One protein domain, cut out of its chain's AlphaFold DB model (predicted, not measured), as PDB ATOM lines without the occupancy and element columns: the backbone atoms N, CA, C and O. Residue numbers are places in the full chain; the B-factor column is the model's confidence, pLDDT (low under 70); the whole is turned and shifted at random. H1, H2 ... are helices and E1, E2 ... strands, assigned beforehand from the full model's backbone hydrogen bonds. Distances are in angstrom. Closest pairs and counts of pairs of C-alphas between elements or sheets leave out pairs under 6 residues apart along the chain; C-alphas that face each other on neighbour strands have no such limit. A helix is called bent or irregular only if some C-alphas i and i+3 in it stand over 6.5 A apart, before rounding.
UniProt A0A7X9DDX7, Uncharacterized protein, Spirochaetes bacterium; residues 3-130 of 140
ATOM      1  N   THR A   3     -32.151  11.877  39.693       96.75
ATOM      2  CA  THR A   3     -31.180  12.944  39.451       96.75
ATOM      3  C   THR A   3     -30.250  13.079  40.648       96.75
ATOM      4  O   THR A   3     -30.675  12.914  41.793       96.75
ATOM      5  N   THR A   4     -28.972  13.332  40.386       98.38
ATOM      6  CA  THR A   4     -27.971  13.621  41.409       98.38
ATOM      7  C   THR A   4     -27.761  15.123  41.455       98.38
ATOM      8  O   THR A   4     -27.304  15.716  40.482       98.38
ATOM      9  N   MET A   5     -28.074  15.743  42.589       97.94
ATOM     10  CA  MET A   5     -27.957  17.186  42.754       97.94
ATOM     11  C   MET A   5     -26.988  17.580  43.860       97.94
ATOM     12  O   MET A   5     -26.908  16.926  44.901       97.94
ATOM     13  N   VAL A   6     -26.305  18.704  43.659       98.62
ATOM     14  CA  VAL A   6     -25.605  19.435  44.718       98.62
ATOM     15  C   VAL A   6     -26.597  20.375  45.389       98.62
ATOM     16  O   VAL A   6     -27.168  21.243  44.730       98.62
ATOM     17  N   CYS A   7     -26.802  20.240  46.695       98.25
ATOM     18  CA  CYS A   7     -27.613  21.164  47.484       98.25
ATOM     19  C   CYS A   7     -26.910  22.529  47.594       98.25
ATOM     20  O   CYS A   7     -25.914  22.655  48.300       98.25
ATOM     21  N   LEU A   8     -27.405  23.569  46.920       97.94
ATOM     22  CA  LEU A   8     -26.784  24.906  46.941       97.94
ATOM     23  C   LEU A   8     -27.512  25.887  47.863       97.94
ATOM     24  O   LEU A   8     -26.891  26.805  48.396       97.94
ATOM     25  N   ALA A   9     -28.808  25.682  48.095       96.81
ATOM     26  CA  ALA A   9     -29.593  26.483  49.020       96.81
ATOM     27  C   ALA A   9     -30.576  25.606  49.794       96.81
ATOM     28  O   ALA A   9     -31.310  24.815  49.207       96.81
ATOM     29  N   LEU A  10     -30.617  25.797  51.110       96.81
ATOM     30  CA  LEU A  10     -31.484  25.071  52.030       96.81
ATOM     31  C   LEU A  10     -32.021  26.057  53.071       96.81
ATOM     32  O   LEU A  10     -31.265  26.556  53.905       96.81
ATOM     33  N   SER A  11     -33.313  26.374  53.018       94.25
ATOM     34  CA  SER A  11     -33.934  27.365  53.906       94.25
ATOM     35  C   SER A  11     -35.312  26.928  54.396       94.25
ATOM     36  O   SER A  11     -35.964  26.066  53.810       94.25
ATOM     37  N   ARG A  12     -35.768  27.505  55.513       91.81
ATOM     38  CA  ARG A  12     -37.077  27.203  56.112       91.81
ATOM     39  C   ARG A  12     -38.141  28.192  55.628       91.81
ATOM     40  O   ARG A  12     -37.915  29.397  55.654       91.81
ATOM     41  N   LYS A  13     -39.328  27.689  55.274       82.00
ATOM     42  CA  LYS A  13     -40.523  28.471  54.907       82.00
ATOM     43  C   LYS A  13     -41.773  27.835  55.523       82.00
ATOM     44  O   LYS A  13     -42.144  26.735  55.134       82.00
ATOM     45  N   HIS A  14     -42.443  28.530  56.451       76.88
ATOM     46  CA  HIS A  14     -43.703  28.092  57.093       76.88
ATOM     47  C   HIS A  14     -43.690  26.601  57.507       76.88
ATOM     48  O   HIS A  14     -44.509  25.810  57.044       76.88
ATOM     49  N   SER A  15     -42.692  26.209  58.308       88.31
ATOM     50  CA  SER A  15     -42.425  24.827  58.768       88.31
ATOM     51  C   SER A  15     -41.998  23.807  57.704       88.31
ATOM     52  O   SER A  15     -41.673  22.673  58.048       88.31
ATOM     53  N   ASN A  16     -41.936  24.201  56.436       92.56
ATOM     54  CA  ASN A  16     -41.397  23.405  55.340       92.56
ATOM     55  C   ASN A  16     -39.999  23.895  54.952       92.56
ATOM     56  O   ASN A  16     -39.491  24.886  55.485       92.56
ATOM     57  N   ILE A  17     -39.383  23.198  54.006       94.38
ATOM     58  CA  ILE A  17     -38.063  23.502  53.476       94.38
ATOM     59  C   ILE A  17     -38.188  23.943  52.018       94.38
ATOM     60  O   ILE A  17     -38.828  23.282  51.196       94.38
ATOM     61  N   CYS A  18     -37.567  25.074  51.699       94.31
ATOM     62  CA  CYS A  18     -37.210  25.424  50.336       94.31
ATOM     63  C   CYS A  18     -35.791  24.918  50.079       94.31
ATOM     64  O   CYS A  18     -34.865  25.229  50.830       94.31
ATOM     65  N   LEU A  19     -35.640  24.146  49.012       95.25
ATOM     66  CA  LEU A  19     -34.379  23.562  48.593       95.25
ATOM     67  C   LEU A  19     -34.132  23.937  47.137       95.25
ATOM     68  O   LEU A  19     -35.050  23.859  46.322       95.25
ATOM     69  N   ALA A  20     -32.897  24.300  46.818       97.06
ATOM     70  CA  ALA A  20     -32.443  24.452  45.447       97.06
ATOM     71  C   ALA A  20     -31.020  23.925  45.291       97.06
ATOM     72  O   ALA A  20     -30.233  23.888  46.243       97.06
ATOM     73  N   GLY A  21     -30.683  23.531  44.076       97.56
ATOM     74  CA  GLY A  21     -29.381  22.977  43.783       97.56
ATOM     75  C   GLY A  21     -29.076  22.896  42.307       97.56
ATOM     76  O   GLY A  21     -29.782  23.467  41.478       97.56
ATOM     77  N   TYR A  22     -28.005  22.173  42.019       98.12
ATOM     78  CA  TYR A  22     -27.501  21.957  40.674       98.12
ATOM     79  C   TYR A  22     -27.562  20.472  40.333       98.12
ATOM     80  O   TYR A  22     -26.978  19.661  41.049       98.12
ATOM     81  N   ASP A  23     -28.280  20.128  39.271       97.44
ATOM     82  CA  ASP A  23     -28.385  18.784  38.712       97.44
ATOM     83  C   ASP A  23     -27.088  18.440  37.961       97.44
ATOM     84  O   ASP A  23     -26.778  19.039  36.931       97.44
ATOM     85  N   LEU A  24     -26.334  17.465  38.476       97.25
ATOM     86  CA  LEU A  24     -25.068  17.001  37.900       97.25
ATOM     87  C   LEU A  24     -25.258  16.097  36.674       97.25
ATOM     88  O   LEU A  24     -24.313  15.885  35.920       97.25
ATOM     89  N   ASN A  25     -26.451  15.539  36.473       95.69
ATOM     90  CA  ASN A  25     -26.766  14.726  35.305       95.69
ATOM     91  C   ASN A  25     -27.056  15.614  34.087       95.69
ATOM     92  O   ASN A  25     -26.634  15.287  32.980       95.69
ATOM     93  N   ASN A  26     -27.773  16.724  34.298       93.75
ATOM     94  CA  ASN A  26     -28.268  17.594  33.228       93.75
ATOM     95  C   ASN A  26     -27.540  18.942  33.123       93.75
ATOM     96  O   ASN A  26     -27.740  19.653  32.143       93.75
ATOM     97  N   ASN A  27     -26.683  19.286  34.088       93.88
ATOM     98  CA  ASN A  27     -25.995  20.578  34.173       93.88
ATOM     99  C   ASN A  27     -26.959  21.774  34.242       93.88
ATOM    100  O   ASN A  27     -26.748  22.811  33.610       93.88
ATOM    101  N   THR A  28     -28.037  21.626  35.013       94.31
ATOM    102  CA  THR A  28     -29.098  22.633  35.154       94.31
ATOM    103  C   THR A  28     -29.433  22.892  36.613       94.31
ATOM    104  O   THR A  28     -29.265  22.029  37.473       94.31
ATOM    105  N   MET A  29     -29.989  24.062  36.907       96.81
ATOM    106  CA  MET A  29     -30.562  24.316  38.224       96.81
ATOM    107  C   MET A  29     -31.826  23.477  38.467       96.81
ATOM    108  O   MET A  29     -32.601  23.207  37.550       96.81
ATOM    109  N   ILE A  30     -32.051  23.090  39.723       97.19
ATOM    110  CA  ILE A  30     -33.207  22.294  40.145       97.19
ATOM    111  C   ILE A  30     -33.745  22.762  41.502       97.19
ATOM    112  O   ILE A  30     -32.990  23.054  42.432       97.19
ATOM    113  N   ARG A  31     -35.074  22.800  41.630       96.69
ATOM    114  CA  ARG A  31     -35.828  23.026  42.869       96.69
ATOM    115  C   ARG A  31     -36.766  21.853  43.143       96.69
ATOM    116  O   ARG A  31     -37.855  21.784  42.568       96.69
ATOM    117  N   PRO A  32     -36.394  20.942  44.047       96.50
ATOM    118  CA  PRO A  32     -37.282  19.865  44.460       96.50
ATOM    119  C   PRO A  32     -38.482  20.422  45.234       96.50
ATOM    120  O   PRO A  32     -38.324  21.138  46.227       96.50
ATOM    121  N   VAL A  33     -39.694  20.090  44.792       96.25
ATOM    122  CA  VAL A  33     -40.953  20.493  45.434       96.25
ATOM    123  C   VAL A  33     -41.920  19.317  45.507       96.25
ATOM    124  O   VAL A  33     -41.875  18.408  44.683       96.25
ATOM    125  N   ILE A  34     -42.845  19.331  46.465       93.56
ATOM    126  CA  ILE A  34     -44.026  18.463  46.382       93.56
ATOM    127  C   ILE A  34     -45.096  19.131  45.511       93.56
ATOM    128  O   ILE A  34     -45.157  20.362  45.403       93.56
ATOM    129  N   PHE A  35     -45.983  18.329  44.930       83.88
ATOM    130  CA  PHE A  35     -47.148  18.843  44.218       83.88
ATOM    131  C   PHE A  35     -48.189  19.373  45.217       83.88
ATOM    132  O   PHE A  35     -49.089  18.660  45.650       83.88
ATOM    133  N   SER A  36     -48.025  20.625  45.641       80.94
ATOM    134  CA  SER A  36     -48.941  21.332  46.540       80.94
ATOM    135  C   SER A  36     -48.911  22.835  46.277       80.94
ATOM    136  O   SER A  36     -48.011  23.339  45.608       80.94
ATOM    137  N   THR A  37     -49.858  23.571  46.857       77.75
ATOM    138  CA  THR A  37     -49.917  25.039  46.779       77.75
ATOM    139  C   THR A  37     -48.712  25.736  47.418       77.75
ATOM    140  O   THR A  37     -48.373  26.850  47.034       77.75
ATOM    141  N   ILE A  38     -48.036  25.098  48.381       79.31
ATOM    142  CA  ILE A  38     -46.907  25.699  49.111       79.31
ATOM    143  C   ILE A  38     -45.581  25.533  48.342       79.31
ATOM    144  O   ILE A  38     -44.655  26.322  48.557       79.31
ATOM    145  N   ARG A  39     -45.491  24.542  47.436       86.00
ATOM    146  CA  ARG A  39     -44.316  24.263  46.577       86.00
ATOM    147  C   ARG A  39     -42.998  24.198  47.364       86.00
ATOM    148  O   ARG A  39     -42.001  24.829  47.017       86.00
ATOM    149  N   CYS A  40     -43.028  23.466  48.474       90.12
ATOM    150  CA  CYS A  40     -41.897  23.210  49.371       90.12
ATOM    151  C   CYS A  40     -41.858  21.719  49.718       90.12
ATOM    152  O   CYS A  40     -42.842  21.018  49.490       90.12
ATOM    153  N   ILE A  41     -40.759  21.240  50.299       93.62
ATOM    154  CA  ILE A  41     -40.678  19.871  50.817       93.62
ATOM    155  C   ILE A  41     -40.867  19.858  52.342       93.62
ATOM    156  O   ILE A  41     -40.404  20.776  53.026       93.62
ATOM    157  N   PRO A  42     -41.524  18.836  52.907       92.81
ATOM    158  CA  PRO A  42     -41.525  18.618  54.346       92.81
ATOM    159  C   PRO A  42     -40.098  18.390  54.873       92.81
ATOM    160  O   PRO A  42     -39.282  17.789  54.168       92.81
ATOM    161  N   PRO A  43     -39.787  18.767  56.126       93.19
ATOM    162  CA  PRO A  43     -38.467  18.531  56.716       93.19
ATOM    163  C   PRO A  43     -38.029  17.061  56.714       93.19
ATOM    164  O   PRO A  43     -36.837  16.782  56.709       93.19
ATOM    165  N   SER A  44     -38.972  16.113  56.678       93.00
ATOM    166  CA  SER A  44     -38.667  14.680  56.608       93.00
ATOM    167  C   SER A  44     -37.874  14.279  55.362       93.00
ATOM    168  O   SER A  44     -37.106  13.328  55.441       93.00
ATOM    169  N   PHE A  45     -37.995  15.011  54.248       93.88
ATOM    170  CA  PHE A  45     -37.198  14.769  53.036       93.88
ATOM    171  C   PHE A  45     -35.718  15.125  53.219       93.88
ATOM    172  O   PHE A  45     -34.877  14.662  52.460       93.88
ATOM    173  N   CYS A  46     -35.387  15.930  54.232       94.69
ATOM    174  CA  CYS A  46     -34.002  16.240  54.577       94.69
ATOM    175  C   CYS A  46     -33.346  15.133  55.419       94.69
ATOM    176  O   CYS A  46     -32.141  15.194  55.638       94.69
ATOM    177  N   ASN A  47     -34.097  14.116  55.860       96.12
ATOM    178  CA  ASN A  47     -33.534  12.929  56.498       96.12
ATOM    179  C   ASN A  47     -33.055  11.954  55.415       96.12
ATOM    180  O   ASN A  47     -33.864  11.264  54.790       96.12
ATOM    181  N   LEU A  48     -31.747  11.904  55.195       97.06
ATOM    182  CA  LEU A  48     -31.143  11.046  54.179       97.06
ATOM    183  C   LEU A  48     -31.131   9.577  54.624       97.06
ATOM    184  O   LEU A  48     -31.297   9.256  55.803       97.06
ATOM    185  N   ASP A  49     -30.931   8.677  53.665       96.69
ATOM    186  CA  ASP A  49     -30.874   7.221  53.864       96.69
ATOM    187  C   ASP A  49     -29.857   6.760  54.917       96.69
ATOM    188  O   ASP A  49     -30.097   5.795  55.640       96.69
ATOM    189  N   ASN A  50     -28.752   7.484  55.064       95.06
ATOM    190  CA  ASN A  50     -27.726   7.221  56.070       95.06
ATOM    191  C   ASN A  50     -28.003   7.871  57.445       95.06
ATOM    192  O   ASN A  50     -27.119   7.889  58.300       95.06
ATOM    193  N   GLY A  51     -29.191   8.446  57.659       95.12
ATOM    194  CA  GLY A  51     -29.573   9.137  58.895       95.12
ATOM    195  C   GLY A  51     -29.002  10.552  59.040       95.12
ATOM    196  O   GLY A  51     -29.286  11.232  60.029       95.12
ATOM    197  N   LYS A  52     -28.219  11.027  58.064       95.69
ATOM    198  CA  LYS A  52     -27.716  12.402  58.028       95.69
ATOM    199  C   LYS A  52     -28.862  13.369  57.715       95.69
ATOM    200  O   LYS A  52     -29.728  13.085  56.891       95.69
ATOM    201  N   GLN A  53     -28.832  14.543  58.340       97.00
ATOM    202  CA  GLN A  53     -29.626  15.687  57.894       97.00
ATOM    203  C   GLN A  53     -28.956  16.344  56.692       97.00
ATOM    204  O   GLN A  53     -27.775  16.678  56.771       97.00
ATOM    205  N   LEU A  54     -29.709  16.570  55.620       97.69
ATOM    206  CA  LEU A  54     -29.248  17.280  54.434       97.69
ATOM    207  C   LEU A  54     -28.652  18.641  54.810       97.69
ATOM    208  O   LEU A  54     -29.269  19.428  55.531       97.69
ATOM    209  N   GLN A  55     -27.464  18.930  54.287       97.62
ATOM    210  CA  GLN A  55     -26.788  20.216  54.430       97.62
ATOM    211  C   GLN A  55     -26.500  20.834  53.061       97.62
ATOM    212  O   GLN A  55     -26.620  20.185  52.020       97.62
ATOM    213  N   THR A  56     -26.129  22.114  53.045       97.75
ATOM    214  CA  THR A  56     -25.576  22.719  51.832       97.75
ATOM    215  C   THR A  56     -24.278  22.013  51.446       97.75
ATOM    216  O   THR A  56     -23.514  21.568  52.301       97.75
ATOM    217  N   LEU A  57     -24.044  21.922  50.140       98.25
ATOM    218  CA  LEU A  57     -22.973  21.187  49.467       98.25
ATOM    219  C   LEU A  57     -23.054  19.666  49.566       98.25
ATOM    220  O   LEU A  57     -22.212  18.992  48.983       98.25
ATOM    221  N   ASP A  58     -24.061  19.097  50.222       98.56
ATOM    222  CA  ASP A  58     -24.300  17.666  50.082       98.56
ATOM    223  C   ASP A  58     -24.711  17.329  48.646       98.56
ATOM    224  O   ASP A  58     -25.500  18.038  48.015       98.56
ATOM    225  N   ILE A  59     -24.160  16.226  48.148       98.62
ATOM    226  CA  ILE A  59     -24.556  15.584  46.903       98.62
ATOM    227  C   ILE A  59     -25.577  14.515  47.268       98.62
ATOM    228  O   ILE A  59     -25.279  13.604  48.050       98.62
ATOM    229  N   VAL A  60     -26.769  14.621  46.694       98.31
ATOM    230  CA  VAL A  60     -27.868  13.691  46.945       98.31
ATOM    231  C   VAL A  60     -28.480  13.190  45.653       98.31
ATOM    232  O   VAL A  60     -28.668  13.950  44.707       98.31
ATOM    233  N   GLU A  61     -28.813  11.905  45.627       98.38
ATOM    234  CA  GLU A  61     -29.669  11.334  44.594       98.38
ATOM    235  C   GLU A  61     -31.124  11.449  45.053       98.38
ATOM    236  O   GLU A  61     -31.491  10.983  46.139       98.38
ATOM    237  N   ILE A  62     -31.947  12.081  44.219       97.19
ATOM    238  CA  ILE A  62     -33.377  12.271  44.451       97.19
ATOM    239  C   ILE A  62     -34.182  11.683  43.294       97.19
ATOM    240  O   ILE A  62     -33.742  11.664  42.142       97.19
ATOM    241  N   ASP A  63     -35.402  11.251  43.598       96.31
ATOM    242  CA  ASP A  63     -36.373  10.840  42.592       96.31
ATOM    243  C   ASP A  63     -37.347  11.979  42.292       96.31
ATOM    244  O   ASP A  63     -38.082  12.443  43.168       96.31
ATOM    245  N   VAL A  64     -37.399  12.388  41.026       95.81
ATOM    246  CA  VAL A  64     -38.360  13.367  40.506       95.81
ATOM    247  C   VAL A  64     -39.355  12.709  39.555       95.81
ATOM    248  O   VAL A  64     -39.018  11.796  38.795       95.81
ATOM    249  N   THR A  65     -40.606  13.155  39.603       95.12
ATOM    250  CA  THR A  65     -41.709  12.650  38.773       95.12
ATOM    251  C   THR A  65     -41.962  13.513  37.542       95.12
ATOM    252  O   THR A  65     -42.490  13.002  36.559       95.12
ATOM    253  N   GLY A  66     -41.549  14.783  37.552       93.44
ATOM    254  CA  GLY A  66     -41.651  15.655  36.384       93.44
ATOM    255  C   GLY A  66     -41.322  17.116  36.675       93.44
ATOM    256  O   GLY A  66     -41.331  17.553  37.829       93.44
ATOM    257  N   HIS A  67     -41.041  17.858  35.606       94.25
ATOM    258  CA  HIS A  67     -40.874  19.311  35.622       94.25
ATOM    259  C   HIS A  67     -42.225  19.996  35.884       94.25
ATOM    260  O   HIS A  67     -43.244  19.583  35.330       94.25
ATOM    261  N   CYS A  68     -42.256  20.994  36.767       93.31
ATOM    262  CA  CYS A  68     -43.482  21.687  37.177       93.31
ATOM    263  C   CYS A  68     -43.241  23.192  37.429       93.31
ATOM    264  O   CYS A  68     -43.376  23.655  38.567       93.31
ATOM    265  N   PRO A  69     -42.882  23.960  36.382       91.69
ATOM    266  CA  PRO A  69     -42.621  25.391  36.505       91.69
ATOM    267  C   PRO A  69     -43.867  26.142  37.000       91.69
ATOM    268  O   PRO A  69     -44.999  25.737  36.729       91.69
ATOM    269  N   ASP A  70     -43.649  27.212  37.764       89.00
ATOM    270  CA  ASP A  70     -44.721  28.023  38.359       89.00
ATOM    271  C   ASP A  70     -44.258  29.480  38.518       89.00
ATOM    272  O   ASP A  70     -43.549  29.825  39.474       89.00
ATOM    273  N   GLY A  71     -44.598  30.334  37.551       87.69
ATOM    274  CA  GLY A  71     -44.162  31.724  37.512       87.69
ATOM    275  C   GLY A  71     -42.638  31.840  37.451       87.69
ATOM    276  O   GLY A  71     -41.953  31.225  36.642       87.69
ATOM    277  N   CYS A  72     -42.064  32.608  38.378       87.12
ATOM    278  CA  CYS A  72     -40.614  32.800  38.489       87.12
ATOM    279  C   CYS A  72     -39.858  31.617  39.127       87.12
ATOM    280  O   CYS A  72     -38.783  31.813  39.689       87.12
ATOM    281  N   GLN A  73     -40.436  30.416  39.129       90.94
ATOM    282  CA  GLN A  73     -39.818  29.197  39.654       90.94
ATOM    283  C   GLN A  73     -39.753  28.145  38.550       90.94
ATOM    284  O   GLN A  73     -40.315  27.053  38.665       90.94
ATOM    285  N   THR A  74     -39.086  28.508  37.453       92.94
ATOM    286  CA  THR A  74     -38.943  27.648  36.273       92.94
ATOM    287  C   THR A  74     -38.193  26.359  36.593       92.94
ATOM    288  O   THR A  74     -38.401  25.357  35.932       92.94
ATOM    289  N   GLU A  75     -37.388  26.326  37.653       95.81
ATOM    290  CA  GLU A  75     -36.579  25.172  38.048       95.81
ATOM    291  C   GLU A  75     -37.320  24.166  38.939       95.81
ATOM    292  O   GLU A  75     -36.704  23.239  39.459       95.81
ATOM    293  N   ASN A  76     -38.622  24.334  39.180       95.88
ATOM    294  CA  ASN A  76     -39.376  23.413  40.026       95.88
ATOM    295  C   ASN A  76     -39.500  22.017  39.387       95.88
ATOM    296  O   ASN A  76     -39.967  21.865  38.258       95.88
ATOM    297  N   PHE A  77     -39.160  20.984  40.157       96.50
ATOM    298  CA  PHE A  77     -39.396  19.579  39.825       96.50
ATOM    299  C   PHE A  77     -40.158  18.895  40.955       96.50
ATOM    300  O   PHE A  77     -39.791  18.989  42.128       96.50
ATOM    301  N   THR A  78     -41.220  18.173  40.596       96.75
ATOM    302  CA  THR A  78     -42.016  17.414  41.561       96.75
ATOM    303  C   THR A  78     -41.232  16.189  42.008       96.75
ATOM    304  O   THR A  78     -40.756  15.426  41.172       96.75
ATOM    305  N   VAL A  79     -41.112  15.979  43.315       96.56
ATOM    306  CA  VAL A  79     -40.419  14.815  43.886       96.56
ATOM    307  C   VAL A  79     -41.354  13.617  44.027       96.56
ATOM    308  O   VAL A  79     -42.555  13.768  44.263       96.56
ATOM    309  N   ASN A  80     -40.803  12.409  43.923       95.00
ATOM    310  CA  ASN A  80     -41.514  11.195  44.303       95.00
ATOM    311  C   ASN A  80     -41.586  11.112  45.831       95.00
ATOM    312  O   ASN A  80     -40.583  10.873  46.497       95.00
ATOM    313  N   ILE A  81     -42.786  11.274  46.386       93.31
ATOM    314  CA  ILE A  81     -42.988  11.296  47.839       93.31
ATOM    315  C   ILE A  81     -42.761   9.945  48.529       93.31
ATOM    316  O   ILE A  81     -42.650   9.902  49.749       93.31
ATOM    317  N   ASN A  82     -42.695   8.857  47.758       92.50
ATOM    318  CA  ASN A  82     -42.483   7.506  48.274       92.50
ATOM    319  C   ASN A  82     -41.006   7.080  48.228       92.50
ATOM    320  O   ASN A  82     -40.687   5.961  48.619       92.50
ATOM    321  N   ALA A  83     -40.116   7.936  47.718       93.06
ATOM    322  CA  ALA A  83     -38.695   7.644  47.593       93.06
ATOM    323  C   ALA A  83     -37.891   8.355  48.686       93.06
ATOM    324  O   ALA A  83     -38.042   9.558  48.903       93.06
ATOM    325  N   GLN A  84     -37.003   7.614  49.348       94.25
ATOM    326  CA  GLN A  84     -36.032   8.187  50.273       94.25
ATOM    327  C   GLN A  84     -34.834   8.737  49.499       94.25
ATOM    328  O   GLN A  84     -34.360   8.117  48.549       94.25
ATOM    329  N   TRP A  85     -34.342   9.904  49.909       96.62
ATOM    330  CA  TRP A  85     -33.186  10.525  49.275       96.62
ATOM    331  C   TRP A  85     -31.898   9.884  49.757       96.62
ATOM    332  O   TRP A  85     -31.714   9.644  50.953       96.62
ATOM    333  N   LYS A  86     -31.001   9.638  48.807       98.00
ATOM    334  CA  LYS A  86     -29.747   8.947  49.064       98.00
ATOM    335  C   LYS A  86     -28.602   9.938  49.158       98.00
ATOM    336  O   LYS A  86     -28.390  10.736  48.244       98.00
ATOM    337  N   TYR A  87     -27.835   9.859  50.239       98.44
ATOM    338  CA  TYR A  87     -26.586  10.596  50.357       98.44
ATOM    339  C   TYR A  87     -25.519   9.984  49.443       98.44
ATOM    340  O   TYR A  87     -25.255   8.781  49.493       98.44
ATOM    341  N   ILE A  88     -24.883  10.818  48.624       98.38
ATOM    342  CA  ILE A  88     -23.807  10.401  47.715       98.38
ATOM    343  C   ILE A  88     -22.449  10.897  48.215       98.38
ATOM    344  O   ILE A  88     -21.457  10.177  48.128       98.38
ATOM    345  N   GLY A  89     -22.393  12.107  48.770       98.25
ATOM    346  CA  GLY A  89     -21.148  12.698  49.246       98.25
ATOM    347  C   GLY A  89     -21.294  14.177  49.562       98.25
ATOM    348  O   GLY A  89     -22.400  14.698  49.677       98.25
ATOM    349  N   THR A  90     -20.164  14.866  49.664       98.31
ATOM    350  CA  THR A  90     -20.111  16.323  49.802       98.31
ATOM    351  C   THR A  90     -19.330  16.886  48.626       98.31
ATOM    352  O   THR A  90     -18.256  16.390  48.292       98.31
ATOM    353  N   PHE A  91     -19.889  17.905  47.986       98.44
ATOM    354  CA  PHE A  91     -19.281  18.604  46.872       98.44
ATOM    355  C   PHE A  91     -18.105  19.447  47.361       98.44
ATOM    356  O   PHE A  91     -18.214  20.173  48.355       98.44
ATOM    357  N   ASP A  92     -16.978  19.352  46.660       97.75
ATOM    358  CA  ASP A  92     -15.781  20.102  47.015       97.75
ATOM    359  C   ASP A  92     -15.976  21.595  46.727       97.75
ATOM    360  O   ASP A  92     -16.287  22.010  45.608       97.75
ATOM    361  N   LYS A  93     -15.757  22.418  47.753       95.75
ATOM    362  CA  LYS A  93     -15.870  23.875  47.663       95.75
ATOM    363  C   LYS A  93     -14.895  24.468  46.655       95.75
ATOM    364  O   LYS A  93     -15.213  25.498  46.065       95.75
ATOM    365  N   THR A  94     -13.735  23.844  46.436       96.94
ATOM    366  CA  THR A  94     -12.762  24.333  45.445       96.94
ATOM    367  C   THR A  94     -13.294  24.243  44.016       96.94
ATOM    368  O   THR A  94     -12.798  24.945  43.142       96.94
ATOM    369  N   ASN A  95     -14.326  23.426  43.784       96.75
ATOM    370  CA  ASN A  95     -14.920  23.199  42.469       96.75
ATOM    371  C   ASN A  95     -16.196  24.026  42.234       96.75
ATOM    372  O   ASN A  95     -16.853  23.850  41.210       96.75
ATOM    373  N   LEU A  96     -16.561  24.936  43.152       95.81
ATOM    374  CA  LEU A  96     -17.774  25.763  43.033       95.81
ATOM    375  C   LEU A  96     -17.792  26.637  41.782       95.81
ATOM    376  O   LEU A  96     -18.863  26.877  41.229       95.81
ATOM    377  N   ASP A  97     -16.621  27.075  41.319       95.38
ATOM    378  CA  ASP A  97     -16.519  27.882  40.105       95.38
ATOM    379  C   ASP A  97     -17.054  27.127  38.871       95.38
ATOM    380  O   ASP A  97     -17.574  27.751  37.950       95.38
ATOM    381  N   GLY A  98     -17.026  25.788  38.888       94.81
ATOM    382  CA  GLY A  98     -17.602  24.945  37.836       94.81
ATOM    383  C   GLY A  98     -19.135  24.916  37.798       94.81
ATOM    384  O   GLY A  98     -19.694  24.418  36.828       94.81
ATOM    385  N   LEU A  99     -19.820  25.442  38.821       96.38
ATOM    386  CA  LEU A  99     -21.289  25.504  38.889       96.38
ATOM    387  C   LEU A  99     -21.843  26.899  38.550       96.38
ATOM    388  O   LEU A  99     -23.060  27.114  38.568       96.38
ATOM    389  N   ILE A 100     -20.966  27.880  38.306       94.75
ATOM    390  CA  ILE A 100     -21.362  29.268  38.059       94.75
ATOM    391  C   ILE A 100     -22.066  29.376  36.710       94.75
ATOM    392  O   ILE A 100     -21.569  28.919  35.683       94.75
ATOM    393  N   HIS A 101     -23.200  30.065  36.710       91.44
ATOM    394  CA  HIS A 101     -23.896  30.440  35.493       91.44
ATOM    395  C   HIS A 101     -23.448  31.819  35.027       91.44
ATOM    396  O   HIS A 101     -23.370  32.770  35.810       91.44
ATOM    397  N   THR A 102     -23.235  31.948  33.723       85.31
ATOM    398  CA  THR A 102     -23.050  33.239  33.066       85.31
ATOM    399  C   THR A 102     -24.391  33.737  32.547       85.31
ATOM    400  O   THR A 102     -24.997  33.097  31.690       85.31
ATOM    401  N   THR A 103     -24.840  34.894  33.026       85.38
ATOM    402  CA  THR A 103     -25.989  35.608  32.458       85.38
ATOM    403  C   THR A 103     -25.606  37.064  32.189       85.38
ATOM    404  O   THR A 103     -24.942  37.671  33.032       85.38
ATOM    405  N   PRO A 104     -25.989  37.649  31.036       82.06
ATOM    406  CA  PRO A 104     -25.682  39.046  30.724       82.06
ATOM    407  C   PRO A 104     -26.413  40.033  31.646       82.06
ATOM    408  O   PRO A 104     -25.975  41.170  31.794       82.06
ATOM    409  N   THR A 105     -27.521  39.616  32.267       86.88
ATOM    410  CA  THR A 105     -28.246  40.411  33.263       86.88
ATOM    411  C   THR A 105     -28.885  39.517  34.322       86.88
ATOM    412  O   THR A 105     -29.362  38.423  34.027       86.88
ATOM    413  N   LEU A 106     -28.911  39.995  35.566       87.12
ATOM    414  CA  LEU A 106     -29.627  39.352  36.675       87.12
ATOM    415  C   LEU A 106     -31.024  39.930  36.881       87.12
ATOM    416  O   LEU A 106     -31.875  39.291  37.493       87.12
ATOM    417  N   TRP A 107     -31.251  41.146  36.390       87.31
ATOM    418  CA  TRP A 107     -32.437  41.919  36.707       87.31
ATOM    419  C   TRP A 107     -33.180  42.280  35.435       87.31
ATOM    420  O   TRP A 107     -32.592  42.721  34.443       87.31
ATOM    421  N   TYR A 108     -34.495  42.134  35.502       86.25
ATOM    422  CA  TYR A 108     -35.400  42.764  34.566       86.25
ATOM    423  C   TYR A 108     -35.994  44.005  35.232       86.25
ATOM    424  O   TYR A 108     -36.692  43.901  36.238       86.25
ATOM    425  N   ASN A 109     -35.717  45.172  34.654       88.62
ATOM    426  CA  ASN A 109     -36.298  46.442  35.076       88.62
ATOM    427  C   ASN A 109     -37.437  46.802  34.120       88.62
ATOM    428  O   ASN A 109     -37.251  46.762  32.905       88.62
ATOM    429  N   GLY A 110     -38.602  47.170  34.652       85.88
ATOM    430  CA  GLY A 110     -39.743  47.578  33.829       85.88
ATOM    431  C   GLY A 110     -41.120  47.331  34.436       85.88
ATOM    432  O   GLY A 110     -42.111  47.782  33.869       85.88
ATOM    433  N   ILE A 111     -41.212  46.631  35.569       87.44
ATOM    434  CA  ILE A 111     -42.481  46.407  36.269       87.44
ATOM    435  C   ILE A 111     -42.317  46.810  37.735       87.44
ATOM    436  O   ILE A 111     -41.396  46.378  38.420       87.44
ATOM    437  N   SER A 112     -43.239  47.642  38.205       92.56
ATOM    438  CA  SER A 112     -43.208  48.253  39.532       92.56
ATOM    439  C   SER A 112     -44.525  48.004  40.247       92.56
ATOM    440  O   SER A 112     -45.595  48.007  39.628       92.56
ATOM    441  N   SER A 113     -44.462  47.787  41.552       90.81
ATOM    442  CA  SER A 113     -45.620  47.831  42.432       90.81
ATOM    443  C   SER A 113     -45.871  49.264  42.911       90.81
ATOM    444  O   SER A 113     -45.106  50.184  42.639       90.81
ATOM    445  N   PHE A 114     -46.956  49.472  43.657       91.62
ATOM    446  CA  PHE A 114     -47.185  50.754  44.329       91.62
ATOM    447  C   PHE A 114     -46.083  51.088  45.356       91.62
ATOM    448  O   PHE A 114     -45.855  52.255  45.657       91.62
ATOM    449  N   ASN A 115     -45.392  50.072  45.883       93.31
ATOM    450  CA  ASN A 115     -44.442  50.203  46.988       93.31
ATOM    451  C   ASN A 115     -42.977  50.311  46.539       93.31
ATOM    452  O   ASN A 115     -42.100  50.447  47.391       93.31
ATOM    453  N   GLY A 116     -42.684  50.230  45.239       92.88
ATOM    454  CA  GLY A 116     -41.303  50.182  44.774       92.88
ATOM    455  C   GLY A 116     -41.153  50.293  43.264       92.88
ATOM    456  O   GLY A 116     -42.092  50.083  42.505       92.88
ATOM    457  N   LEU A 117     -39.942  50.642  42.834       93.50
ATOM    458  CA  LEU A 117     -39.538  50.676  41.431       93.50
ATOM    459  C   LEU A 117     -38.810  49.369  41.097       93.50
ATOM    460  O   LEU A 117     -37.846  49.035  41.783       93.50
ATOM    461  N   ASN A 118     -39.225  48.667  40.038       91.19
ATOM    462  CA  ASN A 118     -38.617  47.396  39.605       91.19
ATOM    463  C   ASN A 118     -38.640  46.286  40.677       91.19
ATOM    464  O   ASN A 118     -37.749  45.444  40.732       91.19
ATOM    465  N   ASP A 119     -39.649  46.283  41.549       91.19
ATOM    466  CA  ASP A 119     -39.759  45.380  42.704       91.19
ATOM    467  C   ASP A 119     -40.692  44.183  42.465       91.19
ATOM    468  O   ASP A 119     -40.904  43.361  43.360       91.19
ATOM    469  N   LYS A 120     -41.295  44.082  41.275       90.25
ATOM    470  CA  LYS A 120     -42.298  43.058  40.982       90.25
ATOM    471  C   LYS A 120     -42.254  42.619  39.529       90.25
ATOM    472  O   LYS A 120     -42.036  43.419  38.638       90.25
ATOM    473  N   ILE A 121     -42.593  41.358  39.293       89.25
ATOM    474  CA  ILE A 121     -42.998  40.828  37.986       89.25
ATOM    475  C   ILE A 121     -44.286  40.014  38.161       89.25
ATOM    476  O   ILE A 121     -44.573  39.530  39.260       89.25
ATOM    477  N   THR A 122     -45.103  39.886  37.114       88.38
ATOM    478  CA  THR A 122     -46.265  38.980  37.145       88.38
ATOM    479  C   THR A 122     -45.830  37.561  36.782       88.38
ATOM    480  O   THR A 122     -44.858  37.384  36.051       88.38
ATOM    481  N   THR A 123     -46.549  36.547  37.272       88.44
ATOM    482  CA  THR A 123     -46.259  35.140  36.942       88.44
ATOM    483  C   THR A 123     -46.364  34.892  35.441       88.44
ATOM    484  O   THR A 123     -45.402  34.428  34.854       88.44
ATOM    485  N   ASN A 124     -47.446  35.353  34.804       88.62
ATOM    486  CA  ASN A 124     -47.641  35.222  33.355       88.62
ATOM    487  C   ASN A 124     -46.498  35.851  32.533       88.62
ATOM    488  O   ASN A 124     -46.057  35.293  31.531       88.62
ATOM    489  N   PHE A 125     -45.991  37.013  32.964       89.19
ATOM    490  CA  PHE A 125     -44.829  37.623  32.321       89.19
ATOM    491  C   PHE A 125     -43.577  36.763  32.517       89.19
ATOM    492  O   PHE A 125     -42.860  36.515  31.554       89.19
ATOM    493  N   ALA A 126     -43.337  36.282  33.740       88.88
ATOM    494  CA  ALA A 126     -42.190  35.434  34.045       88.88
ATOM    495  C   ALA A 126     -42.201  34.131  33.230       88.88
ATOM    496  O   ALA A 126     -41.190  33.805  32.614       88.88
ATOM    497  N   ASP A 127     -43.355  33.461  33.167       86.69
ATOM    498  CA  ASP A 127     -43.566  32.209  32.430       86.69
ATOM    499  C   ASP A 127     -43.321  32.370  30.922       86.69
ATOM    500  O   ASP A 127     -42.887  31.434  30.254       86.69
ATOM    501  N   THR A 128     -43.596  33.557  30.372       86.81
ATOM    502  CA  THR A 128     -43.412  33.836  28.939       86.81
ATOM    503  C   THR A 128     -41.979  34.253  28.610       86.81
ATOM    504  O   THR A 128     -41.464  33.927  27.544       86.81
ATOM    505  N   MET A 129     -41.342  35.021  29.496       86.81
ATOM    506  CA  MET A 129     -40.088  35.711  29.187       86.81
ATOM    507  C   MET A 129     -38.839  34.946  29.608       86.81
ATOM    508  O   MET A 129     -37.781  35.158  29.016       86.81
ATOM    509  N   PHE A 130     -38.930  34.102  30.634       87.44
ATOM    510  CA  PHE A 130     -37.763  33.454  31.219       87.44
ATOM    511  C   PHE A 130     -37.873  31.941  31.106       87.44
ATOM    512  O   PHE A 130     -38.834  31.330  31.557       87.44
TER     513      PHE A 130
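Overview. This is residues 3 to 130 of the 140 residues of an uncharacterized protein of Spirochaetes bacterium (UniProt A0A7X9DDX7). What would one see first? A small closed barrel of five strands, E1 E2 E3 E5 E4 round the ring, has E6 paired onto E4, H1 and H2 outside, and a long arm, residues 100 to 122, which leads away and folds back to H3. What is it made of? The 128 printed residues run E1 E2 E3 H1 E4 E5 E6 H2 H3, a mixed class and a mixed sheet, with under half of them in named elements. It is compact, with a radius of gyration of the C-alphas of 16.0 A and spans of 49 by 34 by 24 A.

Arrangement. How does the ring close? E1, residues 3 to 13, E2, 16 to 23, and E3, 28 to 33, are a meander, two antiparallel hairpins in a row, with N 8 and O 20 and N 21 and O 30 within hydrogen-bond range, both 2.9 A. E5, residues 76 to 79, is parallel to E3 (N 33 to O 77, 2.9 A) and forms an antiparallel hairpin with E4, residues 58 to 67 (N 65 to O 78, 2.8 A). E4 is also antiparallel to E1, N 5 to O 60 being 2.8 A, and to E6, residues 86 to 90, N 59 to O 89 being 2.8 A. Where are the helices? H1, residues 43 to 46, and H2, 93 to 99, are on the barrel, outside it, at heights of 7.4 A and 11.0 A; H3, 123 to 129, is not on it. Every O i to N i+4 pair is within range in H3, 0 of 3 in irregular H2, where C-alphas 94 and 97 are 7.4 A apart and 3 of 4 O i to N i+3 pairs are within range, and H1 is too short for one.

Along the chain. Where does E1 begin? C-alpha 3 is at (-31.180, 12.944, 39.451), and E1 is 23.8 A long, E4 22.1 A and E2 21.6 A. Where does H3 end? C-alpha 129 is at (-40.088, 35.711, 29.187).

Size, cuts and confidence. How large is it? The two C-alphas farthest apart, of Asn 50 and Phe 114, are 49.1 A apart. Are there cuts or weak places? The printed part has no cut, the links H1 to E4 and H2 to H3 are long, and no printed residue is under 70.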